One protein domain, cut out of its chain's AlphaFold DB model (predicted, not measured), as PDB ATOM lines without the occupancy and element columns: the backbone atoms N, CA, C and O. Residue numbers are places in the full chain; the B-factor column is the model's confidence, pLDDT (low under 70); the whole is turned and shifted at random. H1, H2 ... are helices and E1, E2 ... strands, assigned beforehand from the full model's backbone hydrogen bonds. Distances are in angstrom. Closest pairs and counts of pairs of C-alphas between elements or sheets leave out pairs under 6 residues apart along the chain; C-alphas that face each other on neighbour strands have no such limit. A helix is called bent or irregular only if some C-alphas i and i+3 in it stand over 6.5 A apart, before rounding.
ATOM      1  N   PHE A  92     -23.351 -26.037 -39.107       85.00
ATOM      2  CA  PHE A  92     -22.232 -26.880 -38.706       85.00
ATOM      3  C   PHE A  92     -21.896 -27.836 -39.841       85.00
ATOM      4  O   PHE A  92     -22.793 -28.323 -40.530       85.00
ATOM      5  N   ALA A  93     -20.605 -28.060 -40.054       83.62
ATOM      6  CA  ALA A  93     -20.096 -29.028 -41.011       83.62
ATOM      7  C   ALA A  93     -19.275 -30.075 -40.263       83.62
ATOM      8  O   ALA A  93     -18.424 -29.727 -39.439       83.62
ATOM      9  N   MET A  94     -19.520 -31.349 -40.552       85.00
ATOM     10  CA  MET A  94     -18.783 -32.448 -39.941       85.00
ATOM     11  C   MET A  94     -17.636 -32.859 -40.857       85.00
ATOM     12  O   MET A  94     -17.829 -33.111 -42.042       85.00
ATOM     13  N   ASN A  95     -16.431 -32.912 -40.312       83.75
ATOM     14  CA  ASN A  95     -15.256 -33.434 -40.987       83.75
ATOM     15  C   ASN A  95     -15.025 -34.859 -40.494       83.75
ATOM     16  O   ASN A  95     -14.787 -35.061 -39.303       83.75
ATOM     17  N   VAL A  96     -15.066 -35.824 -41.408       82.38
ATOM     18  CA  VAL A  96     -14.912 -37.249 -41.113       82.38
ATOM     19  C   VAL A  96     -13.656 -37.760 -41.805       82.38
ATOM     20  O   VAL A  96     -13.435 -37.526 -42.994       82.38
ATOM     21  N   VAL A  97     -12.806 -38.439 -41.048       82.12
ATOM     22  CA  VAL A  97     -11.569 -39.046 -41.530       82.12
ATOM     23  C   VAL A  97     -11.617 -40.522 -41.187       82.12
ATOM     24  O   VAL A  97     -11.582 -40.884 -40.018       82.12
ATOM     25  N   ILE A  98     -11.682 -41.373 -42.203       74.75
ATOM     26  CA  ILE A  98     -11.704 -42.823 -42.010       74.75
ATOM     27  C   ILE A  98     -10.267 -43.348 -42.095       74.75
ATOM     28  O   ILE A  98      -9.520 -43.015 -43.022       74.75
ATOM     29  N   THR A  99      -9.860 -44.155 -41.120       70.31
ATOM     30  CA  THR A  99      -8.516 -44.736 -41.014       70.31
ATOM     31  C   THR A  99      -8.593 -46.203 -40.609       70.31
ATOM     32  O   THR A  99      -8.539 -46.520 -39.423       70.31
ATOM     33  N   GLY A 100      -8.665 -47.102 -41.596       70.12
ATOM     34  CA  GLY A 100      -8.824 -48.535 -41.318       70.12
ATOM     35  C   GLY A 100     -10.101 -48.769 -40.514       70.12
ATOM     36  O   GLY A 100     -11.161 -48.359 -40.973       70.12
ATOM     37  N   ASP A 101      -9.949 -49.328 -39.315       71.25
ATOM     38  CA  ASP A 101     -11.051 -49.689 -38.406       71.25
ATOM     39  C   ASP A 101     -11.504 -48.515 -37.508       71.25
ATOM     40  O   ASP A 101     -12.447 -48.622 -36.735       71.25
ATOM     41  N   ASN A 102     -10.830 -47.362 -37.596       76.88
ATOM     42  CA  ASN A 102     -11.144 -46.183 -36.789       76.88
ATOM     43  C   ASN A 102     -11.702 -45.048 -37.645       76.88
ATOM     44  O   ASN A 102     -11.264 -44.834 -38.782       76.88
ATOM     45  N   VAL A 103     -12.567 -44.229 -37.048       82.12
ATOM     46  CA  VAL A 103     -13.028 -42.968 -37.633       82.12
ATOM     47  C   VAL A 103     -12.676 -41.793 -36.729       82.12
ATOM     48  O   VAL A 103     -12.940 -41.798 -35.534       82.12
ATOM     49  N   ALA A 104     -12.074 -40.750 -37.292       84.19
ATOM     50  CA  ALA A 104     -11.826 -39.495 -36.603       84.19
ATOM     51  C   ALA A 104     -12.803 -38.418 -37.086       84.19
ATOM     52  O   ALA A 104     -12.889 -38.138 -38.281       84.19
ATOM     53  N   MET A 105     -13.512 -37.779 -36.156       85.38
ATOM     54  CA  MET A 105     -14.531 -36.773 -36.458       85.38
ATOM     55  C   MET A 105     -14.250 -35.445 -35.764       85.38
ATOM     56  O   MET A 105     -13.887 -35.407 -34.589       85.38
ATOM     57  N   ALA A 106     -14.450 -34.352 -36.492       86.38
ATOM     58  CA  ALA A 106     -14.429 -32.990 -35.976       86.38
ATOM     59  C   ALA A 106     -15.624 -32.207 -36.529       86.38
ATOM     60  O   ALA A 106     -16.167 -32.536 -37.580       86.38
ATOM     61  N   THR A 107     -16.019 -31.146 -35.842       86.69
ATOM     62  CA  THR A 107     -17.111 -30.268 -36.258       86.69
ATOM     63  C   THR A 107     -16.568 -28.863 -36.423       86.69
ATOM     64  O   THR A 107     -15.893 -28.343 -35.531       86.69
ATOM     65  N   ASP A 108     -16.905 -28.241 -37.545       86.75
ATOM     66  CA  ASP A 108     -16.650 -26.835 -37.815       86.75
ATOM     67  C   ASP A 108     -17.964 -26.059 -37.744       86.75
ATOM     68  O   ASP A 108     -19.013 -26.522 -38.194       86.75
ATOM     69  N   GLU A 109     -17.901 -24.841 -37.228       86.56
ATOM     70  CA  GLU A 109     -18.930 -23.841 -37.453       86.56
ATOM     71  C   GLU A 109     -18.714 -23.185 -38.819       86.56
ATOM     72  O   GLU A 109     -17.626 -22.703 -39.134       86.56
ATOM     73  N   VAL A 110     -19.772 -23.127 -39.619       84.69
ATOM     74  CA  VAL A 110     -19.806 -22.422 -40.895       84.69
ATOM     75  C   VAL A 110     -20.383 -21.035 -40.653       84.69
ATOM     76  O   VAL A 110     -21.565 -20.862 -40.335       84.69
ATOM     77  N   THR A 111     -19.525 -20.034 -40.801       82.12
ATOM     78  CA  THR A 111     -19.912 -18.629 -40.727       82.12
ATOM     79  C   THR A 111     -20.763 -18.240 -41.935       82.12
ATOM     80  O   THR A 111     -20.871 -18.950 -42.934       82.12
ATOM     81  N   VAL A 112     -21.376 -17.065 -41.856       77.56
ATOM     82  CA  VAL A 112     -22.255 -16.537 -42.910       77.56
ATOM     83  C   VAL A 112     -21.492 -16.311 -44.210       77.56
ATOM     84  O   VAL A 112     -22.043 -16.515 -45.286       77.56
ATOM     85  N   ASP A 113     -20.233 -15.902 -44.091       78.75
ATOM     86  CA  ASP A 113     -19.360 -15.612 -45.222       78.75
ATOM     87  C   ASP A 113     -18.802 -16.903 -45.855       78.75
ATOM     88  O   ASP A 113     -18.105 -16.854 -46.864       78.75
ATOM     89  N   GLY A 114     -19.151 -18.072 -45.298       74.88
ATOM     90  CA  GLY A 114     -18.724 -19.390 -45.765       74.88
ATOM     91  C   GLY A 114     -17.422 -19.882 -45.134       74.88
ATOM     92  O   GLY A 114     -17.040 -21.032 -45.363       74.88
ATOM     93  N   ASP A 115     -16.765 -19.062 -44.308       80.19
ATOM     94  CA  ASP A 115     -15.569 -19.473 -43.572       80.19
ATOM     95  C   ASP A 115     -15.909 -20.551 -42.542       80.19
ATOM     96  O   ASP A 115     -16.968 -20.511 -41.907       80.19
ATOM     97  N   ARG A 116     -14.982 -21.494 -42.356       82.50
ATOM     98  CA  ARG A 116     -15.097 -22.589 -41.391       82.50
ATOM     99  C   ARG A 116     -14.215 -22.328 -40.181       82.50
ATOM    100  O   ARG A 116     -13.002 -22.165 -40.319       82.50
ATOM    101  N   LEU A 117     -14.824 -22.311 -39.003       83.50
ATOM    102  CA  LEU A 117     -14.144 -22.156 -37.724       83.50
ATOM    103  C   LEU A 117     -14.197 -23.484 -36.961       83.50
ATOM    104  O   LEU A 117     -15.294 -23.999 -36.746       83.50
ATOM    105  N   PRO A 118     -13.058 -24.046 -36.522       84.75
ATOM    106  CA  PRO A 118     -13.054 -25.319 -35.809       84.75
ATOM    107  C   PRO A 118     -13.790 -25.185 -34.471       84.75
ATOM    108  O   PRO A 118     -13.383 -24.409 -33.602       84.75
ATOM    109  N   LEU A 119     -14.875 -25.946 -34.300       84.75
ATOM    110  CA  LEU A 119     -15.645 -26.007 -33.053       84.75
ATOM    111  C   LEU A 119     -15.088 -27.096 -32.129       84.75
ATOM    112  O   LEU A 119     -14.983 -26.901 -30.914       84.75
ATOM    113  N   THR A 120     -14.725 -28.242 -32.707       83.88
ATOM    114  CA  THR A 120     -14.180 -29.396 -31.989       83.88
ATOM    115  C   THR A 120     -12.871 -29.867 -32.626       83.88
ATOM    116  O   THR A 120     -12.623 -29.662 -33.812       83.88
ATOM    117  N   ASN A 121     -12.003 -30.480 -31.819       84.56
ATOM    118  CA  ASN A 121     -10.841 -31.203 -32.338       84.56
ATOM    119  C   ASN A 121     -11.280 -32.580 -32.846       84.56
ATOM    120  O   ASN A 121     -12.311 -33.088 -32.405       84.56
ATOM    121  N   PHE A 122     -10.460 -33.204 -33.697       80.69
ATOM    122  CA  PHE A 122     -10.676 -34.590 -34.110       80.69
ATOM    123  C   PHE A 122     -10.713 -35.518 -32.893       80.69
ATOM    124  O   PHE A 122      -9.748 -35.589 -32.131       80.69
ATOM    125  N   GLN A 123     -11.833 -36.213 -32.731       81.81
ATOM    126  CA  GLN A 123     -11.990 -37.324 -31.801       81.81
ATOM    127  C   GLN A 123     -12.002 -38.618 -32.595       81.81
ATOM    128  O   GLN A 123     -12.717 -38.703 -33.589       81.81
ATOM    129  N   THR A 124     -11.201 -39.585 -32.163       83.38
ATOM    130  CA  THR A 124     -11.135 -40.917 -32.764       83.38
ATOM    131  C   THR A 124     -12.149 -41.830 -32.090       83.38
ATOM    132  O   THR A 124     -12.244 -41.829 -30.864       83.38
ATOM    133  N   TRP A 125     -12.865 -42.595 -32.901       82.62
ATOM    134  CA  TRP A 125     -13.887 -43.554 -32.521       82.62
ATOM    135  C   TRP A 125     -13.513 -44.904 -33.120       82.62
ATOM    136  O   TRP A 125     -13.087 -44.970 -34.280       82.62
ATOM    137  N   ASP A 126     -13.681 -45.947 -32.319       79.88
ATOM    138  CA  ASP A 126     -13.638 -47.319 -32.802       79.88
ATOM    139  C   ASP A 126     -15.030 -47.659 -33.340       79.88
ATOM    140  O   ASP A 126     -16.033 -47.427 -32.664       79.88
ATOM    141  N   VAL A 127     -15.096 -48.093 -34.595       72.56
ATOM    142  CA  VAL A 127     -16.364 -48.304 -35.307       72.56
ATOM    143  C   VAL A 127     -16.949 -49.688 -35.005       72.56
ATOM    144  O   VAL A 127     -18.151 -49.888 -35.171       72.56
ATOM    145  N   ASP A 128     -16.120 -50.618 -34.523       70.62
ATOM    146  CA  ASP A 128     -16.509 -52.006 -34.260       70.62
ATOM    147  C   ASP A 128     -16.724 -52.301 -32.760       70.62
ATOM    148  O   ASP A 128     -17.136 -53.409 -32.404       70.62
ATOM    149  N   ASP A 129     -16.483 -51.326 -31.874       70.56
ATOM    150  CA  ASP A 129     -16.676 -51.468 -30.424       70.56
ATOM    151  C   ASP A 129     -17.977 -50.815 -29.926       70.56
ATOM    152  O   ASP A 129     -18.018 -49.687 -29.421       70.56
ATOM    153  N   ASP A 130     -19.069 -51.573 -30.034       66.56
ATOM    154  CA  ASP A 130     -20.388 -51.184 -29.526       66.56
ATOM    155  C   ASP A 130     -20.428 -50.982 -28.007       66.56
ATOM    156  O   ASP A 130     -21.292 -50.256 -27.504       66.56
ATOM    157  N   ALA A 131     -19.530 -51.635 -27.260       65.31
ATOM    158  CA  ALA A 131     -19.555 -51.590 -25.803       65.31
ATOM    159  C   ALA A 131     -19.189 -50.196 -25.269       65.31
ATOM    160  O   ALA A 131     -19.678 -49.807 -24.206       65.31
ATOM    161  N   ASP A 132     -18.427 -49.423 -26.048       76.00
ATOM    162  CA  ASP A 132     -17.918 -48.108 -25.660       76.00
ATOM    163  C   ASP A 132     -18.618 -46.934 -26.375       76.00
ATOM    164  O   ASP A 132     -18.482 -45.779 -25.950       76.00
ATOM    165  N   LEU A 133     -19.415 -47.195 -27.419       78.50
ATOM    166  CA  LEU A 133     -20.047 -46.168 -28.259       78.50
ATOM    167  C   LEU A 133     -20.912 -45.174 -27.462       78.50
ATOM    168  O   LEU A 133     -20.758 -43.957 -27.586       78.50
ATOM    169  N   GLU A 134     -21.815 -45.672 -26.614       83.75
ATOM    170  CA  GLU A 134     -22.720 -44.819 -25.828       83.75
ATOM    171  C   GLU A 134     -21.968 -44.019 -24.746       83.75
ATOM    172  O   GLU A 134     -22.319 -42.871 -24.451       83.75
ATOM    173  N   GLU A 135     -20.878 -44.563 -24.192       84.94
ATOM    174  CA  GLU A 135     -20.021 -43.821 -23.263       84.94
ATOM    175  C   GLU A 135     -19.268 -42.692 -23.986       84.94
ATOM    176  O   GLU A 135     -19.195 -41.564 -23.483       84.94
ATOM    177  N   GLN A 136     -18.744 -42.962 -25.184       83.12
ATOM    178  CA  GLN A 136     -18.066 -41.961 -26.007       83.12
ATOM    179  C   GLN A 136     -19.034 -40.855 -26.463       83.12
ATOM    180  O   GLN A 136     -18.713 -39.669 -26.329       83.12
ATOM    181  N   LEU A 137     -20.256 -41.202 -26.888       87.31
ATOM    182  CA  LEU A 137     -21.311 -40.234 -27.220       87.31
ATOM    183  C   LEU A 137     -21.706 -39.384 -26.008       87.31
ATOM    184  O   LEU A 137     -21.878 -38.170 -26.136       87.31
ATOM    185  N   SER A 138     -21.792 -39.979 -24.817       88.62
ATOM    186  CA  SER A 138     -22.063 -39.249 -23.575       88.62
ATOM    187  C   SER A 138     -20.959 -38.232 -23.251       88.62
ATOM    188  O   SER A 138     -21.243 -37.056 -22.991       88.62
ATOM    189  N   LYS A 139     -19.683 -38.635 -23.353       87.38
ATOM    190  CA  LYS A 139     -18.525 -37.740 -23.169       87.38
ATOM    191  C   LYS A 139     -18.508 -36.614 -24.202       87.38
ATOM    192  O   LYS A 139     -18.259 -35.458 -23.846       87.38
ATOM    193  N   PHE A 140     -18.802 -36.924 -25.462       88.56
ATOM    194  CA  PHE A 140     -18.856 -35.932 -26.530       88.56
ATOM    195  C   PHE A 140     -19.999 -34.932 -26.323       88.56
ATOM    196  O   PHE A 140     -19.786 -33.723 -26.425       88.56
ATOM    197  N   ASN A 141     -21.178 -35.401 -25.912       90.00
ATOM    198  CA  ASN A 141     -22.310 -34.541 -25.575       90.00
ATOM    199  C   ASN A 141     -21.989 -33.599 -24.402       90.00
ATOM    200  O   ASN A 141     -22.299 -32.407 -24.454       90.00
ATOM    201  N   ALA A 142     -21.315 -34.100 -23.359       88.38
ATOM    202  CA  ALA A 142     -20.857 -33.278 -22.239       88.38
ATOM    203  C   ALA A 142     -19.826 -32.224 -22.685       88.38
ATOM    204  O   ALA A 142     -19.889 -31.065 -22.271       88.38
ATOM    205  N   PHE A 143     -18.911 -32.597 -23.584       88.12
ATOM    206  CA  PHE A 143     -17.964 -31.663 -24.183       88.12
ATOM    207  C   PHE A 143     -18.672 -30.574 -25.000       88.12
ATOM    208  O   PHE A 143     -18.377 -29.394 -24.818       88.12
ATOM    209  N   LEU A 144     -19.639 -30.934 -25.844       87.62
ATOM    210  CA  LEU A 144     -20.444 -29.977 -26.601       87.62
ATOM    211  C   LEU A 144     -21.270 -29.065 -25.684       87.62
ATOM    212  O   LEU A 144     -21.369 -27.870 -25.944       87.62
ATOM    213  N   ALA A 145     -21.786 -29.588 -24.569       86.50
ATOM    214  CA  ALA A 145     -22.491 -28.798 -23.559       86.50
ATOM    215  C   ALA A 145     -21.599 -27.734 -22.892       86.50
ATOM    216  O   ALA A 145     -22.102 -26.709 -22.440       86.50
ATOM    217  N   SER A 146     -20.280 -27.955 -22.840       85.56
ATOM    218  CA  SER A 146     -19.318 -26.969 -22.326       85.56
ATOM    219  C   SER A 146     -18.986 -25.851 -23.326       85.56
ATOM    220  O   SER A 146     -18.316 -24.877 -22.973       85.56
ATOM    221  N   ARG A 147     -19.431 -25.973 -24.584       83.56
ATOM    222  CA  ARG A 147     -19.207 -24.980 -25.640       83.56
ATOM    223  C   ARG A 147     -20.339 -23.958 -25.667       83.56
ATOM    224  O   ARG A 147     -21.462 -24.227 -25.260       83.56
ATOM    225  N   ALA A 148     -20.049 -22.773 -26.202       82.94
ATOM    226  CA  ALA A 148     -21.045 -21.726 -26.433       82.94
ATOM    227  C   ALA A 148     -21.924 -22.057 -27.659       82.94
ATOM    228  O   ALA A 148     -21.889 -21.352 -28.669       82.94
ATOM    229  N   ILE A 149     -22.666 -23.162 -27.594       84.88
ATOM    230  CA  ILE A 149     -23.661 -23.601 -28.580       84.88
ATOM    231  C   ILE A 149     -25.009 -23.799 -27.884       84.88
ATOM    232  O   ILE A 149     -25.069 -24.047 -26.680       84.88
ATOM    233  N   SER A 150     -26.101 -23.647 -28.623       86.81
ATOM    234  CA  SER A 150     -27.439 -23.888 -28.086       86.81
ATOM    235  C   SER A 150     -27.750 -25.382 -27.996       86.81
ATOM    236  O   SER A 150     -27.138 -26.213 -28.665       86.81
ATOM    237  N   GLU A 151     -28.739 -25.732 -27.174       85.69
ATOM    238  CA  GLU A 151     -29.165 -27.123 -27.006       85.69
ATOM    239  C   GLU A 151     -29.666 -27.756 -28.311       85.69
ATOM    240  O   GLU A 151     -29.329 -28.902 -28.585       85.69
ATOM    241  N   ALA A 152     -30.401 -27.004 -29.136       85.38
ATOM    242  CA  ALA A 152     -30.856 -27.480 -30.442       85.38
ATOM    243  C   ALA A 152     -29.673 -27.798 -31.372       85.38
ATOM    244  O   ALA A 152     -29.608 -28.881 -31.938       85.38
ATOM    245  N   GLU A 153     -28.690 -26.898 -31.449       87.12
ATOM    246  CA  GLU A 153     -27.482 -27.097 -32.264       87.12
ATOM    247  C   GLU A 153     -26.664 -28.301 -31.778       87.12
ATOM    248  O   GLU A 153     -26.138 -29.071 -32.575       87.12
ATOM    249  N   ARG A 154     -26.587 -28.502 -30.458       88.44
ATOM    250  CA  ARG A 154     -25.953 -29.683 -29.869       88.44
ATOM    251  C   ARG A 154     -26.675 -30.971 -30.268       88.44
ATOM    252  O   ARG A 154     -26.002 -31.942 -30.595       88.44
ATOM    253  N   ILE A 155     -28.009 -30.990 -30.224       87.94
ATOM    254  CA  ILE A 155     -28.813 -32.153 -30.630       87.94
ATOM    255  C   ILE A 155     -28.564 -32.478 -32.106       87.94
ATOM    256  O   ILE A 155     -28.336 -33.640 -32.423       87.94
ATOM    257  N   ASP A 156     -28.522 -31.466 -32.977       86.69
ATOM    258  CA  ASP A 156     -28.255 -31.652 -34.406       86.69
ATOM    259  C   ASP A 156     -26.861 -32.254 -34.653       86.69
ATOM    260  O   ASP A 156     -26.727 -33.224 -35.401       86.69
ATOM    261  N   ILE A 157     -25.822 -31.730 -33.985       88.25
ATOM    262  CA  ILE A 157     -24.454 -32.268 -34.087       88.25
ATOM    263  C   ILE A 157     -24.410 -33.715 -33.578       88.25
ATOM    264  O   ILE A 157     -23.857 -34.579 -34.252       88.25
ATOM    265  N   MET A 158     -25.021 -34.000 -32.423       90.75
ATOM    266  CA  MET A 158     -25.063 -35.350 -31.850       90.75
ATOM    267  C   MET A 158     -25.812 -36.345 -32.744       90.75
ATOM    268  O   MET A 158     -25.375 -37.488 -32.877       90.75
ATOM    269  N   ALA A 159     -26.917 -35.922 -33.364       88.06
ATOM    270  CA  ALA A 159     -27.682 -36.745 -34.295       88.06
ATOM    271  C   ALA A 159     -26.851 -37.096 -35.537       88.06
ATOM    272  O   ALA A 159     -26.799 -38.262 -35.922       88.06
ATOM    273  N   GLN A 160     -26.133 -36.120 -36.107       86.12
ATOM    274  CA  GLN A 160     -25.215 -36.363 -37.223       86.12
ATOM    275  C   GLN A 160     -24.063 -37.294 -36.828       86.12
ATOM    276  O   GLN A 160     -23.749 -38.221 -37.568       86.12
ATOM    277  N   THR A 161     -23.451 -37.093 -35.655       88.50
ATOM    278  CA  THR A 161     -22.353 -37.947 -35.171       88.50
ATOM    279  C   THR A 161     -22.809 -39.394 -35.022       88.50
ATOM    280  O   THR A 161     -22.129 -40.300 -35.496       88.50
ATOM    281  N   ARG A 162     -23.982 -39.614 -34.417       88.56
ATOM    282  CA  ARG A 162     -24.569 -40.951 -34.284       88.56
ATOM    283  C   ARG A 162     -24.846 -41.577 -35.651       88.56
ATOM    284  O   ARG A 162     -24.441 -42.708 -35.884       88.56
ATOM    285  N   GLN A 163     -25.456 -40.826 -36.566       86.38
ATOM    286  CA  GLN A 163     -25.767 -41.306 -37.912       86.38
ATOM    287  C   GLN A 163     -24.513 -41.733 -38.690       86.38
ATOM    288  O   GLN A 163     -24.539 -42.754 -39.375       86.38
ATOM    289  N   VAL A 164     -23.411 -40.984 -38.576       84.75
ATOM    290  CA  VAL A 164     -22.123 -41.351 -39.190       84.75
ATOM    291  C   VAL A 164     -21.598 -42.660 -38.606       84.75
ATOM    292  O   VAL A 164     -21.239 -43.551 -39.369       84.75
ATOM    293  N   LEU A 165     -21.590 -42.804 -37.278       85.06
ATOM    294  CA  LEU A 165     -21.097 -44.013 -36.609       85.06
ATOM    295  C   LEU A 165     -21.922 -45.248 -36.989       85.06
ATOM    296  O   LEU A 165     -21.354 -46.235 -37.444       85.06
ATOM    297  N   GLU A 166     -23.252 -45.153 -36.929       83.75
ATOM    298  CA  GLU A 166     -24.165 -46.230 -37.341       83.75
ATOM    299  C   GLU A 166     -24.008 -46.591 -38.827       83.75
ATOM    300  O   GLU A 166     -24.156 -47.746 -39.220       83.75
ATOM    301  N   THR A 167     -23.693 -45.612 -39.680       82.81
ATOM    302  CA  THR A 167     -23.505 -45.860 -41.116       82.81
ATOM    303  C   THR A 167     -22.198 -46.575 -41.415       82.81
ATOM    304  O   THR A 167     -22.138 -47.316 -42.397       82.81
ATOM    305  N   LEU A 168     -21.168 -46.339 -40.606       79.75
ATOM    306  CA  LEU A 168     -19.854 -46.954 -40.750       79.75
ATOM    307  C   LEU A 168     -19.783 -48.343 -40.107       79.75
ATOM    308  O   LEU A 168     -18.992 -49.171 -40.553       79.75
ATOM    309  N   GLN A 169     -20.619 -48.597 -39.101       80.81
ATOM    310  CA  GLN A 169     -20.621 -49.829 -38.325       80.81
ATOM    311  C   GLN A 169     -20.724 -51.085 -39.199       80.81
ATOM    312  O   GLN A 169     -21.647 -51.236 -40.006       80.81
ATOM    313  N   GLY A 170     -19.767 -52.003 -39.029       72.81
ATOM    314  CA  GLY A 170     -19.748 -53.296 -39.714       72.81
ATOM    315  C   GLY A 170     -19.550 -53.231 -41.232       72.81
ATOM    316  O   GLY A 170     -19.737 -54.251 -41.902       72.81
ATOM    317  N   LYS A 171     -19.185 -52.069 -41.795       70.94
ATOM    318  CA  LYS A 171     -18.919 -51.915 -43.231       70.94
ATOM    319  C   LYS A 171     -17.423 -51.887 -43.538       70.94
ATOM    320  O   LYS A 171     -16.654 -51.227 -42.842       70.94
ATOM    321  N   PRO A 172     -16.984 -52.528 -44.636       67.50
ATOM    322  CA  PRO A 172     -15.620 -52.372 -45.114       67.50
ATOM    323  C   PRO A 172     -15.377 -50.931 -45.596       67.50
ATOM    324  O   PRO A 172     -16.271 -50.278 -46.131       67.50
ATOM    325  N   PHE A 173     -14.133 -50.461 -45.475       65.06
ATOM    326  CA  PHE A 173     -13.715 -49.074 -45.737       65.06
ATOM    327  C   PHE A 173     -14.286 -48.434 -47.019       65.06
ATOM    328  O   PHE A 173     -14.675 -47.270 -47.001       65.06
ATOM    329  N   VAL A 174     -14.312 -49.174 -48.133       66.06
ATOM    330  CA  VAL A 174     -14.790 -48.659 -49.429       66.06
ATOM    331  C   VAL A 174     -16.298 -48.401 -49.390       66.06
ATOM    332  O   VAL A 174     -16.729 -47.297 -49.696       66.06
ATOM    333  N   GLU A 175     -17.083 -49.370 -48.914       68.62
ATOM    334  CA  GLU A 175     -18.540 -49.231 -48.774       68.62
ATOM    335  C   GLU A 175     -18.915 -48.170 -47.731       68.62
ATOM    336  O   GLU A 175     -19.920 -47.479 -47.865       68.62
ATOM    337  N   ALA A 176     -18.088 -48.022 -46.696       68.06
ATOM    338  CA  ALA A 176     -18.194 -46.957 -45.711       68.06
ATOM    339  C   ALA A 176     -18.006 -45.563 -46.338       68.06
ATOM    340  O   ALA A 176     -18.764 -44.651 -46.019       68.06
ATOM    341  N   CYS A 177     -17.033 -45.390 -47.239       66.69
ATOM    342  CA  CYS A 177     -16.837 -44.121 -47.947       66.69
ATOM    343  C   CYS A 177     -18.029 -43.806 -48.856       66.69
ATOM    344  O   CYS A 177     -18.582 -42.713 -48.751       66.69
ATOM    345  N   ASP A 178     -18.465 -44.773 -49.667       68.44
ATOM    346  CA  ASP A 178     -19.603 -44.611 -50.580       68.44
ATOM    347  C   ASP A 178     -20.892 -44.269 -49.805       68.44
ATOM    348  O   ASP A 178     -21.609 -43.333 -50.151       68.44
ATOM    349  N   ALA A 179     -21.153 -44.956 -48.686       70.94
ATOM    350  CA  ALA A 179     -22.327 -44.699 -47.849       70.94
ATOM    351  C   ALA A 179     -22.292 -43.330 -47.144       70.94
ATOM    352  O   ALA A 179     -23.343 -42.736 -46.897       70.94
ATOM    353  N   LEU A 180     -21.106 -42.818 -46.800       70.31
ATOM    354  CA  LEU A 180     -20.980 -41.469 -46.251       70.31
ATOM    355  C   LEU A 180     -21.137 -40.389 -47.330       70.31
ATOM    356  O   LEU A 180     -21.627 -39.305 -47.014       70.31
ATOM    357  N   GLU A 181     -20.737 -40.648 -48.579       68.44
ATOM    358  CA  GLU A 181     -20.952 -39.707 -49.687       68.44
ATOM    359  C   GLU A 181     -22.452 -39.514 -49.975       68.44
ATOM    360  O   GLU A 181     -22.879 -38.420 -50.344       68.44
ATOM    361  N   GLU A 182     -23.274 -40.535 -49.710       68.06
ATOM    362  CA  GLU A 182     -24.737 -40.458 -49.811       68.06
ATOM    363  C   GLU A 182     -25.401 -39.647 -48.675       68.06
ATOM    364  O   GLU A 182     -26.530 -39.172 -48.831       68.06
ATOM    365  N   LEU A 183     -24.716 -39.419 -47.545       64.94
ATOM    366  CA  LEU A 183     -25.267 -38.792 -46.330       64.94
ATOM    367  C   LEU A 183     -25.371 -37.246 -46.341       64.94
ATOM    368  O   LEU A 183     -25.592 -36.644 -45.292       64.94
ATOM    369  N   GLN A 184     -25.360 -36.610 -47.519       60.75
ATOM    370  CA  GLN A 184     -25.547 -35.162 -47.788       60.75
ATOM    371  C   GLN A 184     -24.319 -34.225 -47.682       60.75
ATOM    372  O   GLN A 184     -23.366 -34.434 -46.935       60.75
ATOM    373  N   ASP A 185     -24.452 -33.087 -48.385       58.09
ATOM    374  CA  ASP A 185     -23.501 -31.992 -48.680       58.09
ATOM    375  C   ASP A 185     -22.696 -31.376 -47.509       58.09
ATOM    376  O   ASP A 185     -21.759 -30.605 -47.743       58.09
ATOM    377  N   ASN A 186     -23.041 -31.656 -46.248       59.62
ATOM    378  CA  ASN A 186     -22.414 -31.022 -45.076       59.62
ATOM    379  C   ASN A 186     -21.353 -31.890 -44.384       59.62
ATOM    380  O   ASN A 186     -20.679 -31.407 -43.465       59.62
ATOM    381  N   ILE A 187     -21.181 -33.135 -44.832       62.78
ATOM    382  CA  ILE A 187     -20.129 -34.026 -44.356       62.78
ATOM    383  C   ILE A 187     -18.958 -33.946 -45.333       62.78
ATOM    384  O   ILE A 187     -19.076 -34.274 -46.509       62.78
ATOM    385  N   GLN A 188     -17.802 -33.488 -44.855       67.06
ATOM    386  CA  GLN A 188     -16.561 -33.590 -45.614       67.06
ATOM    387  C   GLN A 188     -15.825 -34.857 -45.214       67.06
ATOM    388  O   GLN A 188     -15.196 -34.909 -44.154       67.06
ATOM    389  N   ILE A 189     -15.853 -35.843 -46.101       61.62
ATOM    390  CA  ILE A 189     -15.040 -37.048 -45.978       61.62
ATOM    391  C   ILE A 189     -13.650 -36.724 -46.505       61.62
ATOM    392  O   ILE A 189     -13.483 -36.136 -47.578       61.62
ATOM    393  N   ARG A 190     -12.625 -37.083 -45.742       62.75
ATOM    394  CA  ARG A 190     -11.243 -36.991 -46.203       62.75
ATOM    395  C   ARG A 190     -10.551 -38.328 -46.019       62.75
ATOM    396  O   ARG A 190     -10.603 -38.916 -44.942       62.75
ATOM    397  N   ASP A 191      -9.830 -38.755 -47.053       61.41
ATOM    398  CA  ASP A 191      -8.949 -39.915 -46.961       61.41
ATOM    399  C   ASP A 191      -7.818 -39.622 -45.961       61.41
ATOM    400  O   ASP A 191      -6.932 -38.784 -46.194       61.41
ATOM    401  N   GLY A 192      -7.848 -40.330 -44.829       53.34
ATOM    402  CA  GLY A 192      -6.844 -40.223 -43.779       53.34
ATOM    403  C   GLY A 192      -5.431 -40.519 -44.281       53.34
ATOM    404  O   GLY A 192      -4.482 -39.875 -43.825       53.34
ATOM    405  N   LYS A 193      -5.257 -41.391 -45.288       50.53
ATOM    406  CA  LYS A 193      -3.933 -41.689 -45.868       50.53
ATOM    407  C   LYS A 193      -3.360 -40.486 -46.611       50.53
ATOM    408  O   LYS A 193      -2.164 -40.203 -46.495       50.53
ATOM    409  N   ALA A 194      -4.193 -39.749 -47.343       51.81
ATOM    410  CA  ALA A 194      -3.781 -38.546 -48.060       51.81
ATOM    411  C   ALA A 194      -3.436 -37.398 -47.097       51.81
ATOM    412  O   ALA A 194      -2.439 -36.699 -47.302       51.81
ATOM    413  N   ILE A 195      -4.204 -37.236 -46.012       51.09
ATOM    414  CA  ILE A 195      -3.915 -36.238 -44.970       51.09
ATOM    415  C   ILE A 195      -2.613 -36.573 -44.248       51.09
ATOM    416  O   ILE A 195      -1.748 -35.706 -44.146       51.09
ATOM    417  N   VAL A 196      -2.433 -37.818 -43.798       45.03
ATOM    418  CA  VAL A 196      -1.208 -38.249 -43.113       45.03
ATOM    419  C   VAL A 196       0.003 -38.061 -44.031       45.03
ATOM    420  O   VAL A 196       0.966 -37.421 -43.624       45.03
ATOM    421  N   ARG A 197      -0.054 -38.463 -45.311       44.16
ATOM    422  CA  ARG A 197       1.031 -38.187 -46.281       44.16
ATOM    423  C   ARG A 197       1.298 -36.690 -46.474       44.16
ATOM    424  O   ARG A 197       2.455 -36.282 -46.597       44.16
ATOM    425  N   ARG A 198       0.261 -35.848 -46.486       43.06
ATOM    426  CA  ARG A 198       0.402 -34.387 -46.611       43.06
ATOM    427  C   ARG A 198       1.003 -33.750 -45.354       43.06
ATOM    428  O   ARG A 198       1.838 -32.861 -45.472       43.06
ATOM    429  N   LEU A 199       0.633 -34.216 -44.165       41.75
ATOM    430  CA  LEU A 199       1.189 -33.748 -42.891       41.75
ATOM    431  C   LEU A 199       2.642 -34.214 -42.700       41.75
ATOM    432  O   LEU A 199       3.489 -33.418 -42.294       41.75
ATOM    433  N   LEU A 200       2.950 -35.457 -43.082       44.94
ATOM    434  CA  LEU A 200       4.308 -36.012 -43.086       44.94
ATOM    435  C   LEU A 200       5.224 -35.279 -44.076       44.94
ATOM    436  O   LEU A 200       6.351 -34.928 -43.735       44.94
ATOM    437  N   SER A 201       4.737 -34.983 -45.287       44.09
ATOM    438  CA  SER A 201       5.504 -34.220 -46.289       44.09
ATOM    439  C   SER A 201       5.712 -32.749 -45.909       44.09
ATOM    440  O   SER A 201       6.668 -32.133 -46.376       44.09
ATOM    441  N   GLN A 202       4.880 -32.192 -45.022       45.34
ATOM    442  CA  GLN A 202       5.025 -30.828 -44.505       45.34
ATOM    443  C   GLN A 202       5.951 -30.707 -43.277       45.34
ATOM    444  O   GLN A 202       6.119 -29.591 -42.786       45.34
TER     445      GLN A 202
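What this domain is: This is residues 92 to 202 of the 217 residues of the protein "Hypothetical protein" of Lotharella oceanica (UniProt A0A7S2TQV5). A strongly twisted sheet is built round the long hairpin of E1 and E2; the helices H2 and H3 cover one face of it, with H1 side by side with H2 near E4, and H4 rises from the opposite face, its end, residues 197 to 201, sticking out with Gln 202. E5 extends the sheet beside E1, while the short strands E3 and E4 pair with different parts of E2. The printed part has 111 residues, with four named helices and five named strands in the order E1 E2 E3 E4 H1 H2 H3 E5 H4, mixed in class. The sheet is branched and mixed: E1 and E5 are parallel, the other neighbours antiparallel. The whole is compact, with a radius of gyration of the C-alphas of 14.0 A and spans of 36 by 35 by 26 A.

Where its parts are: Find C-alpha 92 at (-22.232, -26.880, -38.706); E1 runs from there to residue 99, 22.6 A. E2, residues 102 to 110, covers 25.6 A. E3 is residues 116 to 118, 6.5 A, E4 residues 123 to 126, 10.2 A, and E5 residues 187 to 191, 12.9 A. H1, residues 130 to 145, spans 23.3 A and is irregular: C-alphas 131 and 134 are 7.5 A apart. H2, residues 151 to 168, begins at C-alpha 151 (-29.165, -27.123, -27.006) and spans 25.9 A. H3 is residues 173 to 181, 12.5 A; H4, residues 192 to 201, 14.0 A, ends at C-alpha 201 (5.504, -34.220, -46.289).

How they stand to each other: Look first at the meander E1 E2 E3, each strand the antiparallel neighbour of the one before: N 95 and O 106 are 2.8 A apart, N 109 and O 117 2.8 A. On the same side of E2 as E3 lies E4, with N 105 and O 123 at 2.8 A. On the other side of E1 from E2 lies E5, with N 188 and O 94 at 2.8 A. H2 is over E1 and E2 at a height over the sheet of 8.8 A. H3, on the same face, is over E1 at 9.6 A. Residues 164 to 168 of H2 touch H3, closest at the C-alphas of Leu 168 and Ala 176, 5.2 A. H1 only grazes the sheet and touches H2 in a helical hairpin, closest at the C-alphas of Leu 144 and Arg 154, 6.4 A, at a shallow tilt of 25 degrees, opposite ways. H4 stands up from the sheet on the opposite face from H2, its line rising 84 degrees. Every O i to N i+4 pair is within hydrogen-bond range in H2, H3 and H4; in H1, 10 of 12 are.

The domain as a whole: The farthest C-alphas, those of Asp 113 and Ala 131, are 40.9 A apart. The printed part has no cut, and its links between named elements are tight. Mean pLDDT of the printed part is 75.9; look for values under 70 at residues 130 to 131, 172 to 178 and 181 to 202.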